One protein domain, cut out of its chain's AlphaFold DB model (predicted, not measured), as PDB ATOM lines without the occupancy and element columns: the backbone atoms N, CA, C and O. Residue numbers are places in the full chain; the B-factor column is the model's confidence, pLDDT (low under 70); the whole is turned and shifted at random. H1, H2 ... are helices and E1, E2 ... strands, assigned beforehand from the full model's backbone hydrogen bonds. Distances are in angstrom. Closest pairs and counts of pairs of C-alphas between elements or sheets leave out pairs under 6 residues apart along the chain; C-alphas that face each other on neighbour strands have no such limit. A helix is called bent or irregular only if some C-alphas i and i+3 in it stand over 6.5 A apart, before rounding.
ATOM      1  N   LEU A   2      55.114  32.276 129.009       85.50
ATOM      2  CA  LEU A   2      55.841  32.069 127.755       85.50
ATOM      3  C   LEU A   2      54.844  31.739 126.638       85.50
ATOM      4  O   LEU A   2      54.108  30.761 126.764       85.50
ATOM      5  N   THR A   3      54.830  32.531 125.564       92.88
ATOM      6  CA  THR A   3      53.910  32.341 124.434       92.88
ATOM      7  C   THR A   3      54.689  32.034 123.164       92.88
ATOM      8  O   THR A   3      55.537  32.818 122.741       92.88
ATOM      9  N   LEU A   4      54.377  30.897 122.545       93.31
ATOM     10  CA  LEU A   4      54.896  30.507 121.237       93.31
ATOM     11  C   LEU A   4      53.785  30.729 120.208       93.31
ATOM     12  O   LEU A   4      52.694  30.177 120.360       93.31
ATOM     13  N   GLN A   5      54.041  31.528 119.177       95.75
ATOM     14  CA  GLN A   5      53.077  31.810 118.120       95.75
ATOM     15  C   GLN A   5      53.604  31.334 116.771       95.75
ATOM     16  O   GLN A   5      54.690  31.713 116.351       95.75
ATOM     17  N   VAL A   6      52.812  30.529 116.067       94.94
ATOM     18  CA  VAL A   6      53.113  30.132 114.690       94.94
ATOM     19  C   VAL A   6      52.512  31.155 113.734       94.94
ATOM     20  O   VAL A   6      51.357  31.550 113.895       94.94
ATOM     21  N   VAL A   7      53.297  31.568 112.744       95.31
ATOM     22  CA  VAL A   7      52.872  32.421 111.634       95.31
ATOM     23  C   VAL A   7      53.134  31.652 110.345       95.31
ATOM     24  O   VAL A   7      54.264  31.258 110.062       95.31
ATOM     25  N   THR A   8      52.076  31.402 109.581       92.81
ATOM     26  CA  THR A   8      52.167  30.599 108.350       92.81
ATOM     27  C   THR A   8      52.687  31.427 107.182       92.81
ATOM     28  O   THR A   8      52.537  32.654 107.156       92.81
ATOM     29  N   TYR A   9      53.246  30.762 106.171       88.50
ATOM     30  CA  TYR A   9      53.754  31.462 104.994       88.50
ATOM     31  C   TYR A   9      52.631  32.193 104.245       88.50
ATOM     32  O   TYR A   9      52.804  33.328 103.816       88.50
ATOM     33  N   GLN A  10      51.444  31.590 104.145       88.94
ATOM     34  CA  GLN A  10      50.296  32.197 103.458       88.94
ATOM     35  C   GLN A  10      49.862  33.519 104.108       88.94
ATOM     36  O   GLN A  10      49.514  34.476 103.415       88.94
ATOM     37  N   GLU A  11      49.922  33.590 105.440       90.62
ATOM     38  CA  GLU A  11      49.560  34.785 106.202       90.62
ATOM     39  C   GLU A  11      50.507  35.961 105.923       90.62
ATOM     40  O   GLU A  11      50.062  37.107 105.845       90.62
ATOM     41  N   ILE A  12      51.806  35.695 105.754       90.12
ATOM     42  CA  ILE A  12      52.811  36.743 105.521       90.12
ATOM     43  C   ILE A  12      53.073  37.035 104.045       90.12
ATOM     44  O   ILE A  12      53.487  38.151 103.723       90.12
ATOM     45  N   GLU A  13      52.847  36.068 103.154       87.25
ATOM     46  CA  GLU A  13      53.018  36.197 101.702       87.25
ATOM     47  C   GLU A  13      52.076  37.267 101.143       87.25
ATOM     48  O   GLU A  13      52.489  38.081 100.319       87.25
ATOM     49  N   ALA A  14      50.849  37.335 101.665       89.12
ATOM     50  CA  ALA A  14      49.854  38.333 101.278       89.12
ATOM     51  C   ALA A  14      50.197  39.769 101.727       89.12
ATOM     52  O   ALA A  14      49.564  40.730 101.283       89.12
ATOM     53  N   LEU A  15      51.174  39.940 102.624       93.44
ATOM     54  CA  LEU A  15      51.560  41.239 103.168       93.44
ATOM     55  C   LEU A  15      52.717  41.854 102.379       93.44
ATOM     56  O   LEU A  15      53.659  41.172 101.978       93.44
ATOM     57  N   SER A  16      52.688  43.184 102.238       95.62
ATOM     58  CA  SER A  16      53.871  43.937 101.819       95.62
ATOM     59  C   SER A  16      54.982  43.824 102.865       95.62
ATOM     60  O   SER A  16      54.700  43.609 104.046       95.62
ATOM     61  N   SER A  17      56.235  44.035 102.454       93.75
ATOM     62  CA  SER A  17      57.409  43.954 103.336       93.75
ATOM     63  C   SER A  17      57.251  44.796 104.608       93.75
ATOM     64  O   SER A  17      57.332  44.254 105.706       93.75
ATOM     65  N   ALA A  18      56.861  46.068 104.475       95.38
ATOM     66  CA  ALA A  18      56.612  46.946 105.623       95.38
ATOM     67  C   ALA A  18      55.510  46.416 106.565       95.38
ATOM     68  O   ALA A  18      55.655  46.449 107.786       95.38
ATOM     69  N   LYS A  19      54.406  45.879 106.020       96.75
ATOM     70  CA  LYS A  19      53.320  45.299 106.835       96.75
ATOM     71  C   LYS A  19      53.756  44.014 107.535       96.75
ATOM     72  O   LYS A  19      53.352  43.784 108.672       96.75
ATOM     73  N   ARG A  20      54.566  43.188 106.868       95.88
ATOM     74  CA  ARG A  20      55.139  41.963 107.436       95.88
ATOM     75  C   ARG A  20      56.052  42.296 108.612       95.88
ATOM     76  O   ARG A  20      55.871  41.730 109.681       95.88
ATOM     77  N   ILE A  21      56.961  43.252 108.436       96.31
ATOM     78  CA  ILE A  21      57.884  43.706 109.486       96.31
ATOM     79  C   ILE A  21      57.112  44.268 110.670       96.31
ATOM     80  O   ILE A  21      57.323  43.819 111.795       96.31
ATOM     81  N   LYS A  22      56.154  45.169 110.414       96.62
ATOM     82  CA  LYS A  22      55.305  45.731 111.466       96.62
ATOM     83  C   LYS A  22      54.592  44.631 112.256       96.62
ATOM     84  O   LYS A  22      54.650  44.626 113.478       96.62
ATOM     85  N   LYS A  23      53.961  43.676 111.566       96.56
ATOM     86  CA  LYS A  23      53.266  42.554 112.209       96.56
ATOM     87  C   LYS A  23      54.204  41.742 113.103       96.56
ATOM     88  O   LYS A  23      53.816  41.388 114.209       96.56
ATOM     89  N   LEU A  24      55.410  41.430 112.631       97.19
ATOM     90  CA  LEU A  24      56.381  40.667 113.416       97.19
ATOM     91  C   LEU A  24      56.858  41.459 114.640       97.19
ATOM     92  O   LEU A  24      56.884  40.898 115.728       97.19
ATOM     93  N   LEU A  25      57.155  42.754 114.495       96.81
ATOM     94  CA  LEU A  25      57.524  43.623 115.622       96.81
ATOM     95  C   LEU A  25      56.417  43.723 116.668       96.81
ATOM     96  O   LEU A  25      56.696  43.539 117.850       96.81
ATOM     97  N   ASP A  26      55.173  43.959 116.239       96.94
ATOM     98  CA  ASP A  26      54.017  44.044 117.138       96.94
ATOM     99  C   ASP A  26      53.896  42.755 117.978       96.94
ATOM    100  O   ASP A  26      53.780  42.808 119.198       96.94
ATOM    101  N   LEU A  27      54.007  41.586 117.336       97.06
ATOM    102  CA  LEU A  27      53.939  40.291 118.015       97.06
ATOM    103  C   LEU A  27      55.094  40.074 119.002       97.06
ATOM    104  O   LEU A  27      54.865  39.572 120.101       97.06
ATOM    105  N   VAL A  28      56.325  40.441 118.635       96.50
ATOM    106  CA  VAL A  28      57.483  40.281 119.527       96.50
ATOM    107  C   VAL A  28      57.391  41.217 120.736       96.50
ATOM    108  O   VAL A  28      57.737  40.810 121.844       96.50
ATOM    109  N   LYS A  29      56.873  42.438 120.555       95.19
ATOM    110  CA  LYS A  29      56.612  43.386 121.652       95.19
ATOM    111  C   LYS A  29      55.542  42.913 122.632       95.19
ATOM    112  O   LYS A  29      55.532  43.353 123.774       95.19
ATOM    113  N   GLU A  30      54.668  42.006 122.211       95.12
ATOM    114  CA  GLU A  30      53.712  41.313 123.082       95.12
ATOM    115  C   GLU A  30      54.335  40.098 123.802       95.12
ATOM    116  O   GLU A  30      53.618  39.188 124.226       95.12
ATOM    117  N   ASP A  31      55.665  40.053 123.921       93.62
ATOM    118  CA  ASP A  31      56.432  38.980 124.563       93.62
ATOM    119  C   ASP A  31      56.259  37.595 123.908       93.62
ATOM    120  O   ASP A  31      56.376  36.543 124.553       93.62
ATOM    121  N   LYS A  32      55.976  37.562 122.598       95.31
ATOM    122  CA  LYS A  32      55.763  36.313 121.856       95.31
ATOM    123  C   LYS A  32      57.014  35.867 121.117       95.31
ATOM    124  O   LYS A  32      57.683  36.650 120.444       95.31
ATOM    125  N   ILE A  33      57.275  34.565 121.173       95.44
ATOM    126  CA  ILE A  33      58.268  33.901 120.331       95.44
ATOM    127  C   ILE A  33      57.553  33.374 119.091       95.44
ATOM    128  O   ILE A  33      56.672  32.520 119.176       95.44
ATOM    129  N   ILE A  34      57.934  33.898 117.939       96.06
ATOM    130  CA  ILE A  34      57.336  33.632 116.641       96.06
ATOM    131  C   ILE A  34      58.080  32.491 115.952       96.06
ATOM    132  O   ILE A  34      59.302  32.524 115.827       96.06
ATOM    133  N   PHE A  35      57.324  31.524 115.443       93.69
ATOM    134  CA  PHE A  35      57.762  30.515 114.486       93.69
ATOM    135  C   PHE A  35      57.137  30.835 113.134       93.69
ATOM    136  O   PHE A  35      55.960  30.564 112.900       93.69
ATOM    137  N   LEU A  36      57.924  31.447 112.265       94.69
ATOM    138  CA  LEU A  36      57.536  31.832 110.923       94.69
ATOM    139  C   LEU A  36      57.885  30.721 109.932       94.69
ATOM    140  O   LEU A  36      59.050  30.352 109.794       94.69
ATOM    141  N   GLU A  37      56.885  30.213 109.222       91.19
ATOM    142  CA  GLU A  37      57.087  29.301 108.096       91.19
ATOM    143  C   GLU A  37      57.719  30.043 106.905       91.19
ATOM    144  O   GLU A  37      57.227  31.086 106.465       91.19
ATOM    145  N   GLY A  38      58.812  29.495 106.375       89.19
ATOM    146  CA  GLY A  38      59.659  30.169 105.398       89.19
ATOM    147  C   GLY A  38      60.656  31.118 106.062       89.19
ATOM    148  O   GLY A  38      61.016  30.967 107.231       89.19
ATOM    149  N   ARG A  39      61.141  32.088 105.288       89.06
ATOM    150  CA  ARG A  39      62.137  33.074 105.722       89.06
ATOM    151  C   ARG A  39      61.790  34.478 105.261       89.06
ATOM    152  O   ARG A  39      61.120  34.682 104.251       89.06
ATOM    153  N   LEU A  40      62.305  35.456 105.997       90.81
ATOM    154  CA  LEU A  40      62.342  36.837 105.539       90.81
ATOM    155  C   LEU A  40      63.364  36.982 104.409       90.81
ATOM    156  O   LEU A  40      64.407  36.320 104.391       90.81
ATOM    157  N   LYS A  41      63.084  37.886 103.471       90.62
ATOM    158  CA  LYS A  41      64.116  38.332 102.528       90.62
ATOM    159  C   LYS A  41      65.237  39.005 103.312       90.62
ATOM    160  O   LYS A  41      64.977  39.659 104.315       90.62
ATOM    161  N   ARG A  42      66.472  38.958 102.803       91.19
ATOM    162  CA  ARG A  42      67.612  39.650 103.444       91.19
ATOM    163  C   ARG A  42      67.341  41.139 103.689       91.19
ATOM    164  O   ARG A  42      67.759  41.674 104.705       91.19
ATOM    165  N   SER A  43      66.642  41.799 102.763       93.94
ATOM    166  CA  SER A  43      66.232  43.197 102.917       93.94
ATOM    167  C   SER A  43      65.215  43.385 104.044       93.94
ATOM    168  O   SER A  43      65.328  44.339 104.797       93.94
ATOM    169  N   GLU A  44      64.263  42.461 104.185       94.88
ATOM    170  CA  GLU A  44      63.242  42.502 105.239       94.88
ATOM    171  C   GLU A  44      63.833  42.189 106.612       94.88
ATOM    172  O   GLU A  44      63.444  42.799 107.595       94.88
ATOM    173  N   GLU A  45      64.786  41.260 106.683       94.75
ATOM    174  CA  GLU A  45      65.540  40.965 107.902       94.75
ATOM    175  C   GLU A  45      66.350  42.186 108.356       94.75
ATOM    176  O   GLU A  45      66.278  42.579 109.517       94.75
ATOM    177  N   ALA A  46      67.065  42.836 107.432       96.06
ATOM    178  CA  ALA A  46      67.806  44.060 107.730       96.06
ATOM    179  C   ALA A  46      66.880  45.202 108.180       96.06
ATOM    180  O   ALA A  46      67.190  45.910 109.137       96.06
ATOM    181  N   GLU A  47      65.733  45.368 107.519       96.75
ATOM    182  CA  GLU A  47      64.737  46.382 107.865       96.75
ATOM    183  C   GLU A  47      64.080  46.080 109.223       96.75
ATOM    184  O   GLU A  47      63.947  46.983 110.042       96.75
ATOM    185  N   LEU A  48      63.777  44.814 109.527       97.19
ATOM    186  CA  LEU A  48      63.297  44.381 110.842       97.19
ATOM    187  C   LEU A  48      64.303  44.711 111.954       97.19
ATOM    188  O   LEU A  48      63.914  45.264 112.984       97.19
ATOM    189  N   ILE A  49      65.589  44.410 111.749       96.81
ATOM    190  CA  ILE A  49      66.659  44.740 112.705       96.81
ATOM    191  C   ILE A  49      66.772  46.260 112.871       96.81
ATOM    192  O   ILE A  49      66.816  46.759 113.994       96.81
ATOM    193  N   SER A  50      66.760  47.009 111.767       97.31
ATOM    194  CA  SER A  50      66.839  48.473 111.792       97.31
ATOM    195  C   SER A  50      65.661  49.102 112.538       97.31
ATOM    196  O   SER A  50      65.862  49.972 113.385       97.31
ATOM    197  N   HIS A  51      64.433  48.660 112.256       96.88
ATOM    198  CA  HIS A  51      63.241  49.121 112.964       96.88
ATOM    199  C   HIS A  51      63.296  48.750 114.444       96.88
ATOM    200  O   HIS A  51      63.012  49.595 115.290       96.88
ATOM    201  N   THR A  52      63.748  47.534 114.766       97.31
ATOM    202  CA  THR A  52      63.964  47.111 116.154       97.31
ATOM    203  C   THR A  52      64.850  48.108 116.889       97.31
ATOM    204  O   THR A  52      64.449  48.600 117.936       97.31
ATOM    205  N   MET A  53      66.014  48.463 116.332       96.44
ATOM    206  CA  MET A  53      66.945  49.408 116.964       96.44
ATOM    207  C   MET A  53      66.311  50.771 117.260       96.44
ATOM    208  O   MET A  53      66.625  51.374 118.281       96.44
ATOM    209  N   SER A  54      65.417  51.249 116.390       96.38
ATOM    210  CA  SER A  54      64.704  52.518 116.596       96.38
ATOM    211  C   SER A  54      63.597  52.449 117.651       96.38
ATOM    212  O   SER A  54      63.154  53.482 118.143       96.38
ATOM    213  N   GLU A  55      63.152  51.242 117.993       94.81
ATOM    214  CA  GLU A  55      62.044  50.994 118.913       94.81
ATOM    215  C   GLU A  55      62.501  50.478 120.285       94.81
ATOM    216  O   GLU A  55      61.653  50.248 121.145       94.81
ATOM    217  N   ILE A  56      63.811  50.283 120.495       96.06
ATOM    218  CA  ILE A  56      64.363  49.854 121.785       96.06
ATOM    219  C   ILE A  56      64.084  50.912 122.856       96.06
ATOM    220  O   ILE A  56      64.401  52.090 122.686       96.06
ATOM    221  N   ASP A  57      63.552  50.464 123.991       94.44
ATOM    222  CA  ASP A  57      63.275  51.294 125.161       94.44
ATOM    223  C   ASP A  57      63.481  50.512 126.479       94.44
ATOM    224  O   ASP A  57      64.173  49.485 126.542       94.44
ATOM    225  N   ASP A  58      62.933  51.021 127.583       92.81
ATOM    226  CA  ASP A  58      63.040  50.369 128.886       92.81
ATOM    227  C   ASP A  58      62.336  49.006 128.951       92.81
ATOM    228  O   ASP A  58      62.815  48.114 129.656       92.81
ATOM    229  N   ASN A  59      61.281  48.813 128.161       90.00
ATOM    230  CA  ASN A  59      60.459  47.607 128.130       90.00
ATOM    231  C   ASN A  59      60.859  46.660 126.989       90.00
ATOM    232  O   ASN A  59      60.834  45.443 127.160       90.00
ATOM    233  N   PHE A  60      61.270  47.195 125.839       94.88
ATOM    234  CA  PHE A  60      61.642  46.425 124.660       94.88
ATOM    235  C   PHE A  60      63.148  46.504 124.402       94.88
ATOM    236  O   PHE A  60      63.672  47.516 123.952       94.88
ATOM    237  N   LYS A  61      63.865  45.408 124.678       94.50
ATOM    238  CA  LYS A  61      65.337  45.347 124.558       94.50
ATOM    239  C   LYS A  61      65.847  44.926 123.181       94.50
ATOM    240  O   LYS A  61      67.053  44.895 122.964       94.50
ATOM    241  N   GLY A  62      64.937  44.626 122.262       95.50
ATOM    242  CA  GLY A  62      65.242  44.191 120.908       95.50
ATOM    243  C   GLY A  62      64.769  42.770 120.628       95.50
ATOM    244  O   GLY A  62      63.951  42.212 121.365       95.50
ATOM    245  N   ILE A  63      65.284  42.188 119.546       96.38
ATOM    246  CA  ILE A  63      64.884  40.869 119.053       96.38
ATOM    247  C   ILE A  63      66.084  39.942 118.895       96.38
ATOM    248  O   ILE A  63      67.189  40.384 118.599       96.38
ATOM    249  N   GLU A  64      65.811  38.649 118.984       94.00
ATOM    250  CA  GLU A  64      66.680  37.574 118.528       94.00
ATOM    251  C   GLU A  64      66.056  36.917 117.297       94.00
ATOM    252  O   GLU A  64      64.852  36.641 117.282       94.00
ATOM    253  N   ILE A  65      66.870  36.657 116.269       92.44
ATOM    254  CA  ILE A  65      66.428  36.040 115.013       92.44
ATOM    255  C   ILE A  65      67.293  34.838 114.634       92.44
ATOM    256  O   ILE A  65      68.524  34.854 114.690       92.44
ATOM    257  N   CYS A  66      66.641  33.754 114.223       89.50
ATOM    258  CA  CYS A  66      67.305  32.517 113.849       89.50
ATOM    259  C   CYS A  66      66.587  31.843 112.682       89.50
ATOM    260  O   CYS A  66      65.409  31.525 112.772       89.50
ATOM    261  N   VAL A  67      67.310  31.579 111.593       87.19
ATOM    262  CA  VAL A  67      66.786  30.822 110.448       87.19
ATOM    263  C   VAL A  67      67.295  29.385 110.519       87.19
ATOM    264  O   VAL A  67      68.507  29.151 110.585       87.19
ATOM    265  N   VAL A  68      66.370  28.430 110.500       82.31
ATOM    266  CA  VAL A  68      66.636  26.989 110.490       82.31
ATOM    267  C   VAL A  68      66.255  26.433 109.123       82.31
ATOM    268  O   VAL A  68      65.133  26.614 108.654       82.31
ATOM    269  N   TYR A  69      67.194  25.736 108.487       74.62
ATOM    270  CA  TYR A  69      66.941  25.006 107.251       74.62
ATOM    271  C   TYR A  69      66.749  23.525 107.581       74.62
ATOM    272  O   TYR A  69      67.553  22.978 108.339       74.62
ATOM    273  N   PRO A  70      65.724  22.857 107.027       63.41
ATOM    274  CA  PRO A  70      65.654  21.407 107.089       63.41
ATOM    275  C   PRO A  70      66.842  20.837 106.301       63.41
ATOM    276  O   PRO A  70      66.903  20.952 105.077       63.41
ATOM    277  N   GLU A  71      67.820  20.270 107.005       60.97
ATOM    278  CA  GLU A  71      68.939  19.557 106.385       60.97
ATOM    279  C   GLU A  71      68.416  18.274 105.729       60.97
ATOM    280  O   GLU A  71      67.811  17.422 106.383       60.97
ATOM    281  N   GLN A  72      68.695  18.091 104.438       55.94
ATOM    282  CA  GLN A  72      68.577  16.782 103.797       55.94
ATOM    283  C   GLN A  72      69.790  15.950 104.226       55.94
ATOM    284  O   GLN A  72      70.837  15.963 103.578       55.94
ATOM    285  N   ARG A  73      69.687  15.264 105.373       46.28
ATOM    286  CA  ARG A  73      70.731  14.324 105.796       46.28
ATOM    287  C   ARG A  73      70.841  13.195 104.780       46.28
ATOM    288  O   ARG A  73      69.883  12.457 104.562       46.28
ATOM    289  N   ASN A  74      72.060  13.048 104.266       57.91
ATOM    290  CA  ASN A  74      72.481  12.173 103.176       57.91
ATOM    291  C   ASN A  74      71.943  12.647 101.827       57.91
ATOM    292  O   ASN A  74      70.735  12.698 101.670       57.91
ATOM    293  N   GLN A  75      72.822  12.886 100.842       50.81
ATOM    294  CA  GLN A  75      72.693  12.290  99.502       50.81
ATOM    295  C   GLN A  75      73.721  12.806  98.473       50.81
ATOM    296  O   GLN A  75      74.326  13.869  98.591       50.81
ATOM    297  N   LEU A  76      73.922  11.941  97.479       69.31
ATOM    298  CA  LEU A  76      74.847  11.957  96.344       69.31
ATOM    299  C   LEU A  76      74.793  13.241  95.484       69.31
ATOM    300  O   LEU A  76      73.846  14.019  95.540       69.31
ATOM    301  N   PHE A  77      75.792  13.414  94.606       66.00
ATOM    302  CA  PHE A  77      75.952  14.556  93.681       66.00
ATOM    303  C   PHE A  77      74.687  14.953  92.884       66.00
ATOM    304  O   PHE A  77      74.527  16.134  92.582       66.00
ATOM    305  N   LEU A  78      73.779  14.016  92.571       64.75
ATOM    306  CA  LEU A  78      72.517  14.313  91.872       64.75
ATOM    307  C   LEU A  78      71.535  15.152  92.708       64.75
ATOM    308  O   LEU A  78      70.812  15.981  92.156       64.75
ATOM    309  N   GLU A  79      71.512  14.966  94.025       64.62
ATOM    310  CA  GLU A  79      70.568  15.663  94.902       64.62
ATOM    311  C   GLU A  79      71.003  17.113  95.134       64.62
ATOM    312  O   GLU A  79      70.155  17.993  95.128       64.62
ATOM    313  N   LYS A  80      72.312  17.422  95.144       66.25
ATOM    314  CA  LYS A  80      72.817  18.816  95.166       66.25
ATOM    315  C   LYS A  80      72.274  19.675  94.021       66.25
ATOM    316  O   LYS A  80      71.996  20.858  94.215       66.25
ATOM    317  N   ILE A  81      72.137  19.087  92.832       70.25
ATOM    318  CA  ILE A  81      71.575  19.771  91.663       70.25
ATOM    319  C   ILE A  81      70.079  20.013  91.891       70.25
ATOM    320  O   ILE A  81      69.617  21.143  91.733       70.25
ATOM    321  N   ARG A  82      69.336  18.996  92.357       65.44
ATOM    322  CA  ARG A  82      67.920  19.144  92.735       65.44
ATOM    323  C   ARG A  82      67.711  20.191  93.818       65.44
ATOM    324  O   ARG A  82      66.830  21.023  93.648       65.44
ATOM    325  N   SER A  83      68.521  20.222  94.874       64.81
ATOM    326  CA  SER A  83      68.428  21.239  95.924       64.81
ATOM    327  C   SER A  83      68.618  22.647  95.353       64.81
ATOM    328  O   SER A  83      67.929  23.567  95.774       64.81
ATOM    329  N   HIS A  84      69.497  22.835  94.362       67.50
ATOM    330  CA  HIS A  84      69.659  24.126  93.680       67.50
ATOM    331  C   HIS A  84      68.410  24.530  92.887       67.50
ATOM    332  O   HIS A  84      67.970  25.672  92.988       67.50
ATOM    333  N   PHE A  85      67.802  23.593  92.152       67.00
ATOM    334  CA  PHE A  85      66.537  23.834  91.447       67.00
ATOM    335  C   PHE A  85      65.369  24.087  92.412       67.00
ATOM    336  O   PHE A  85      64.586  25.006  92.196       67.00
ATOM    337  N   ILE A  86      65.277  23.324  93.504       65.38
ATOM    338  CA  ILE A  86      64.267  23.486  94.559       65.38
ATOM    339  C   ILE A  86      64.427  24.850  95.235       65.38
ATOM    340  O   ILE A  86      63.440  25.561  95.365       65.38
ATOM    341  N   ASN A  87      65.647  25.270  95.573       66.62
ATOM    342  CA  ASN A  87      65.910  26.605  96.119       66.62
ATOM    343  C   ASN A  87      65.524  27.722  95.134       66.62
ATOM    344  O   ASN A  87      65.078  28.781  95.564       66.62
ATOM    345  N   LEU A  88      65.664  27.498  93.824       68.94
ATOM    346  CA  LEU A  88      65.250  28.466  92.805       68.94
ATOM    347  C   LEU A  88      63.720  28.585  92.694       68.94
ATOM    348  O   LEU A  88      63.210  29.676  92.463       68.94
ATOM    349  N   ILE A  89      62.997  27.470  92.851       64.12
ATOM    350  CA  ILE A  89      61.530  27.408  92.717       64.12
ATOM    351  C   ILE A  89      60.827  27.799  94.025       64.12
ATOM    352  O   ILE A  89      59.829  28.514  93.999       64.12
ATOM    353  N   LEU A  90      61.323  27.324  95.171       64.81
ATOM    354  CA  LEU A  90      60.725  27.564  96.485       64.81
ATOM    355  C   LEU A  90      61.287  28.815  97.170       64.81
ATOM    356  O   LEU A  90      60.589  29.382  98.003       64.81
ATOM    357  N   GLY A  91      62.490  29.281  96.821       73.38
ATOM    358  CA  GLY A  91      63.055  30.546  97.302       73.38
ATOM    359  C   GLY A  91      62.951  30.727  98.819       73.38
ATOM    360  O   GLY A  91      63.504  29.954  99.598       73.38
ATOM    361  N   ASP A  92      62.204  31.750  99.236       70.31
ATOM    362  CA  ASP A  92      62.003  32.104 100.645       70.31
ATOM    363  C   ASP A  92      60.925  31.254 101.362       70.31
ATOM    364  O   ASP A  92      60.672  31.452 102.548       70.31
ATOM    365  N   ARG A  93      60.291  30.292 100.676       74.38
ATOM    366  CA  ARG A  93      59.313  29.350 101.269       74.38
ATOM    367  C   ARG A  93      59.981  28.203 102.022       74.38
ATOM    368  O   ARG A  93      59.321  27.497 102.776       74.38
ATOM    369  N   GLN A  94      61.273  27.979 101.790       76.44
ATOM    370  CA  GLN A  94      62.010  26.887 102.409       76.44
ATOM    371  C   GLN A  94      62.703  27.362 103.690       76.44
ATOM    372  O   GLN A  94      63.541  28.262 103.662       76.44
ATOM    373  N   GLY A  95      62.380  26.708 104.805       82.62
ATOM    374  CA  GLY A  95      62.973  26.980 106.113       82.62
ATOM    375  C   GLY A  95      61.943  27.368 107.167       82.62
ATOM    376  O   GLY A  95      60.742  27.412 106.909       82.62
ATOM    377  N   LEU A  96      62.444  27.619 108.369       88.12
ATOM    378  CA  LEU A  96      61.684  28.108 109.508       88.12
ATOM    379  C   LEU A  96      62.474  29.248 110.147       88.12
ATOM    380  O   LEU A  96      63.632  29.063 110.532       88.12
ATOM    381  N   THR A  97      61.859  30.414 110.283       91.62
ATOM    382  CA  THR A  97      62.448  31.555 110.982       91.62
ATOM    383  C   THR A  97      61.857  31.665 112.380       91.62
ATOM    384  O   THR A  97      60.648  31.720 112.562       91.62
ATOM    385  N   ILE A  98      62.719  31.717 113.386       93.38
ATOM    386  CA  ILE A  98      62.358  31.955 114.779       93.38
ATOM    387  C   ILE A  98      62.717  33.399 115.102       93.38
ATOM    388  O   ILE A  98      63.844  33.818 114.834       93.38
ATOM    389  N   ILE A  99      61.775  34.142 115.672       95.25
ATOM    390  CA  ILE A  99      61.969  35.533 116.094       95.25
ATOM    391  C   ILE A  99      61.390  35.682 117.491       95.25
ATOM    392  O   ILE A  99      60.277  35.232 117.732       95.25
ATOM    393  N   GLY A 100      62.085  36.318 118.419       95.12
ATOM    394  CA  GLY A 100      61.482  36.623 119.713       95.12
ATOM    395  C   GLY A 100      62.208  37.727 120.455       95.12
ATOM    396  O   GLY A 100      63.221  38.224 119.966       95.12
ATOM    397  N   PRO A 101      61.683  38.145 121.612       95.56
ATOM    398  CA  PRO A 101      62.213  39.295 122.323       95.56
ATOM    399  C   PRO A 101      63.510  38.912 123.037       95.56
ATOM    400  O   PRO A 101      63.595  37.864 123.686       95.56
ATOM    401  N   ALA A 102      64.514  39.786 122.951       93.50
ATOM    402  CA  ALA A 102      65.825  39.575 123.572       93.50
ATOM    403  C   ALA A 102      65.760  39.517 125.113       93.50
ATOM    404  O   ALA A 102      66.637  38.957 125.761       93.50
ATOM    405  N   SER A 103      64.694  40.059 125.714       89.31
ATOM    406  CA  SER A 103      64.414  39.943 127.151       89.31
ATOM    407  C   SER A 103      64.075  38.513 127.585       89.31
ATOM    408  O   SER A 103      64.293  38.156 128.742       89.31
ATOM    409  N   ILE A 104      63.539  37.691 126.677       86.75
ATOM    410  CA  ILE A 104      63.120  36.317 126.970       86.75
ATOM    411  C   ILE A 104      64.141  35.326 126.434       86.75
ATOM    412  O   ILE A 104      64.458  34.365 127.128       86.75
ATOM    413  N   ILE A 105      64.649  35.528 125.218       85.50
ATOM    414  CA  ILE A 105      65.539  34.580 124.545       85.50
ATOM    415  C   ILE A 105      66.996  34.893 124.898       85.50
ATOM    416  O   ILE A 105      67.531  35.910 124.479       85.50
ATOM    417  N   LYS A 106      67.660  33.975 125.613       77.44
ATOM    418  CA  LYS A 106      69.107  34.051 125.882       77.44
ATOM    419  C   LYS A 106      69.947  33.491 124.741       77.44
ATOM    420  O   LYS A 106      71.003  34.020 124.423       77.44
ATOM    421  N   GLU A 107      69.517  32.362 124.184       76.12
ATOM    422  CA  GLU A 107      70.252  31.657 123.135       76.12
ATOM    423  C   GLU A 107      69.287  30.779 122.323       76.12
ATOM    424  O   GLU A 107      68.473  30.045 122.897       76.12
ATOM    425  N   ILE A 108      69.415  30.813 120.990       77.19
ATOM    426  CA  ILE A 108      68.751  29.873 120.076       77.19
ATOM    427  C   ILE A 108      69.808  28.921 119.513       77.19
ATOM    428  O   ILE A 108      70.620  29.305 118.668       77.19
ATOM    429  N   ARG A 109      69.784  27.652 119.936       71.62
ATOM    430  CA  ARG A 109      70.697  26.635 119.391       71.62
ATOM    431  C   ARG A 109      70.097  25.978 118.160       71.62
ATOM    432  O   ARG A 109      69.043  25.346 118.234       71.62
ATOM    433  N   ARG A 110      70.803  26.092 117.034       66.44
ATOM    434  CA  ARG A 110      70.420  25.451 115.772       66.44
ATOM    435  C   ARG A 110      70.824  23.984 115.784       66.44
ATOM    436  O   ARG A 110      72.008  23.661 115.799       66.44
ATOM    437  N   ASN A 111      69.836  23.100 115.729       64.38
ATOM    438  CA  ASN A 111      70.037  21.711 115.354       64.38
ATOM    439  C   ASN A 111      68.950  21.333 114.329       64.38
ATOM    440  O   ASN A 111      67.780  21.634 114.554       64.38
ATOM    441  N   PRO A 112      69.309  20.717 113.192       61.34
ATOM    442  CA  PRO A 112      68.336  20.364 112.157       61.34
ATOM    443  C   PRO A 112      67.248  19.394 112.640       61.34
ATOM    444  O   PRO A 112      66.153  19.400 112.091       61.34
ATOM    445  N   ASP A 113      67.518  18.612 113.690       61.25
ATOM    446  CA  ASP A 113      66.560  17.653 114.251       61.25
ATOM    447  C   ASP A 113      65.774  18.214 115.450       61.25
ATOM    448  O   ASP A 113      64.831  17.579 115.922       61.25
ATOM    449  N   LYS A 114      66.186  19.360 116.011       67.44
ATOM    450  CA  LYS A 114      65.569  19.929 117.219       67.44
ATOM    451  C   LYS A 114      65.834  21.422 117.366       67.44
ATOM    452  O   LYS A 114      66.953  21.896 117.211       67.44
ATOM    453  N   ILE A 115      64.818  22.154 117.797       73.38
ATOM    454  CA  ILE A 115      64.955  23.562 118.170       73.38
ATOM    455  C   ILE A 115      65.014  23.642 119.694       73.38
ATOM    456  O   ILE A 115      64.146  23.099 120.377       73.38
ATOM    457  N   GLN A 116      66.048  24.293 120.228       77.06
ATOM    458  CA  GLN A 116      66.210  24.508 121.666       77.06
ATOM    459  C   GLN A 116      66.321  26.007 121.949       77.06
ATOM    460  O   GLN A 116      67.201  26.678 121.406       77.06
ATOM    461  N   LEU A 117      65.429  26.509 122.805       79.94
ATOM    462  CA  LEU A 117      65.408  27.891 123.277       79.94
ATOM    463  C   LEU A 117      65.742  27.920 124.767       79.94
ATOM    464  O   LEU A 117      65.114  27.213 125.556       79.94
ATOM    465  N   PHE A 118      66.715  28.746 125.142       79.38
ATOM    466  CA  PHE A 118      67.015  29.030 126.543       79.38
ATOM    467  C   PHE A 118      66.366  30.353 126.921       79.38
ATOM    468  O   PHE A 118      66.681  31.379 126.321       79.38
TER     469      PHE A 118
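What this domain is: This is residues 2 to 118 of the 160 residues of an uncharacterized protein of Candidatus Woesearchaeota archaeon CG08_land_8_20_14_0_20_47_9 (UniProt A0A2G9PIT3). What shape do these atoms make? A four-stranded sheet, E1 E2 E4 E3, has H2 and H3 packed over one face and the small antiparallel hairpin E5 and E6 partly covering the other, while the kinked H4 reaches away as an arm. Residues 74 to 79, of which 77 to 79 belong to H4, stick out. What is it built of? The 117 printed residues hold four named helices and six named strands, in the order E1 H1 H2 E2 H3 E3 H4 E4 E5 E6; the class is mixed, helices and strands, and so is the large sheet, with parallel and antiparallel pairs. The whole is compact, with a radius of gyration of the C-alphas of 15.4 A, and elongated, spanning 52 by 32 by 21 A.

How they stand to each other: How is the large sheet joined? Edge strand E1, residues 3 to 7, is parallel to E2, residues 32 to 37, with N 5 and O 33 within hydrogen-bond range at 2.8 A. E4, residues 96 to 101, is antiparallel to E2, with N 34 and O 99 at 2.7 A, and to edge strand E3, residues 63 to 68, with N 66 and O 98 at 2.9 A. Where are the helices? H1, residues 9 to 13, only grazes the sheet; H2, residues 17 to 29, lies over E2 and E4 at a height over the sheet of 9.6 A. H2 and H3, residues 42 to 55, make two layers with the sheet, helices on one face, and touch at Ile 21 and Leu 48, their closest C-alphas, 5.6 A apart. H4, residues 77 to 93, is not on the sheet; every O i to N i+4 pair is within hydrogen-bond range in H1, H2 and H3, but 10 of 13 in H4. Which arrangements appear? E1, H1 H2, E2 is a strand-helix-strand unit, parallel neighbours with helices between, and E2, H3, E3 a split one, with E4 between its strands; both crossovers are right-handed. Hairpin E5, residues 105 to 111, and E6, residues 114 to 118, with N 109 and O 116 at 3.1 A, makes a sandwich, two sheets face to face, with the large sheet.

Where its parts are: Where does E1 begin? C-alpha 3 is at (53.910, 32.341, 124.434). How long are the longer elements? H2 measures 18.3 A, H3 20.0 A, E4 17.0 A and E3 and E5 16.4 A each. H4 measures 23.5 A, has a kink of 57 degrees near residue 87, and is irregular, with C-alphas 89 and 92 9.2 A apart. Where does E6 end? C-alpha 118 is at (67.015, 29.030, 126.543).

The domain as a whole: How far does it reach? The two C-alphas farthest apart, those of Asp 58 and Leu 78, are 52.5 A apart. Is it continuous? The printed part has no cut and no long link. Where is confidence low? Residues 70 to 80, 82 to 90 and 110 to 114 have pLDDT under 70.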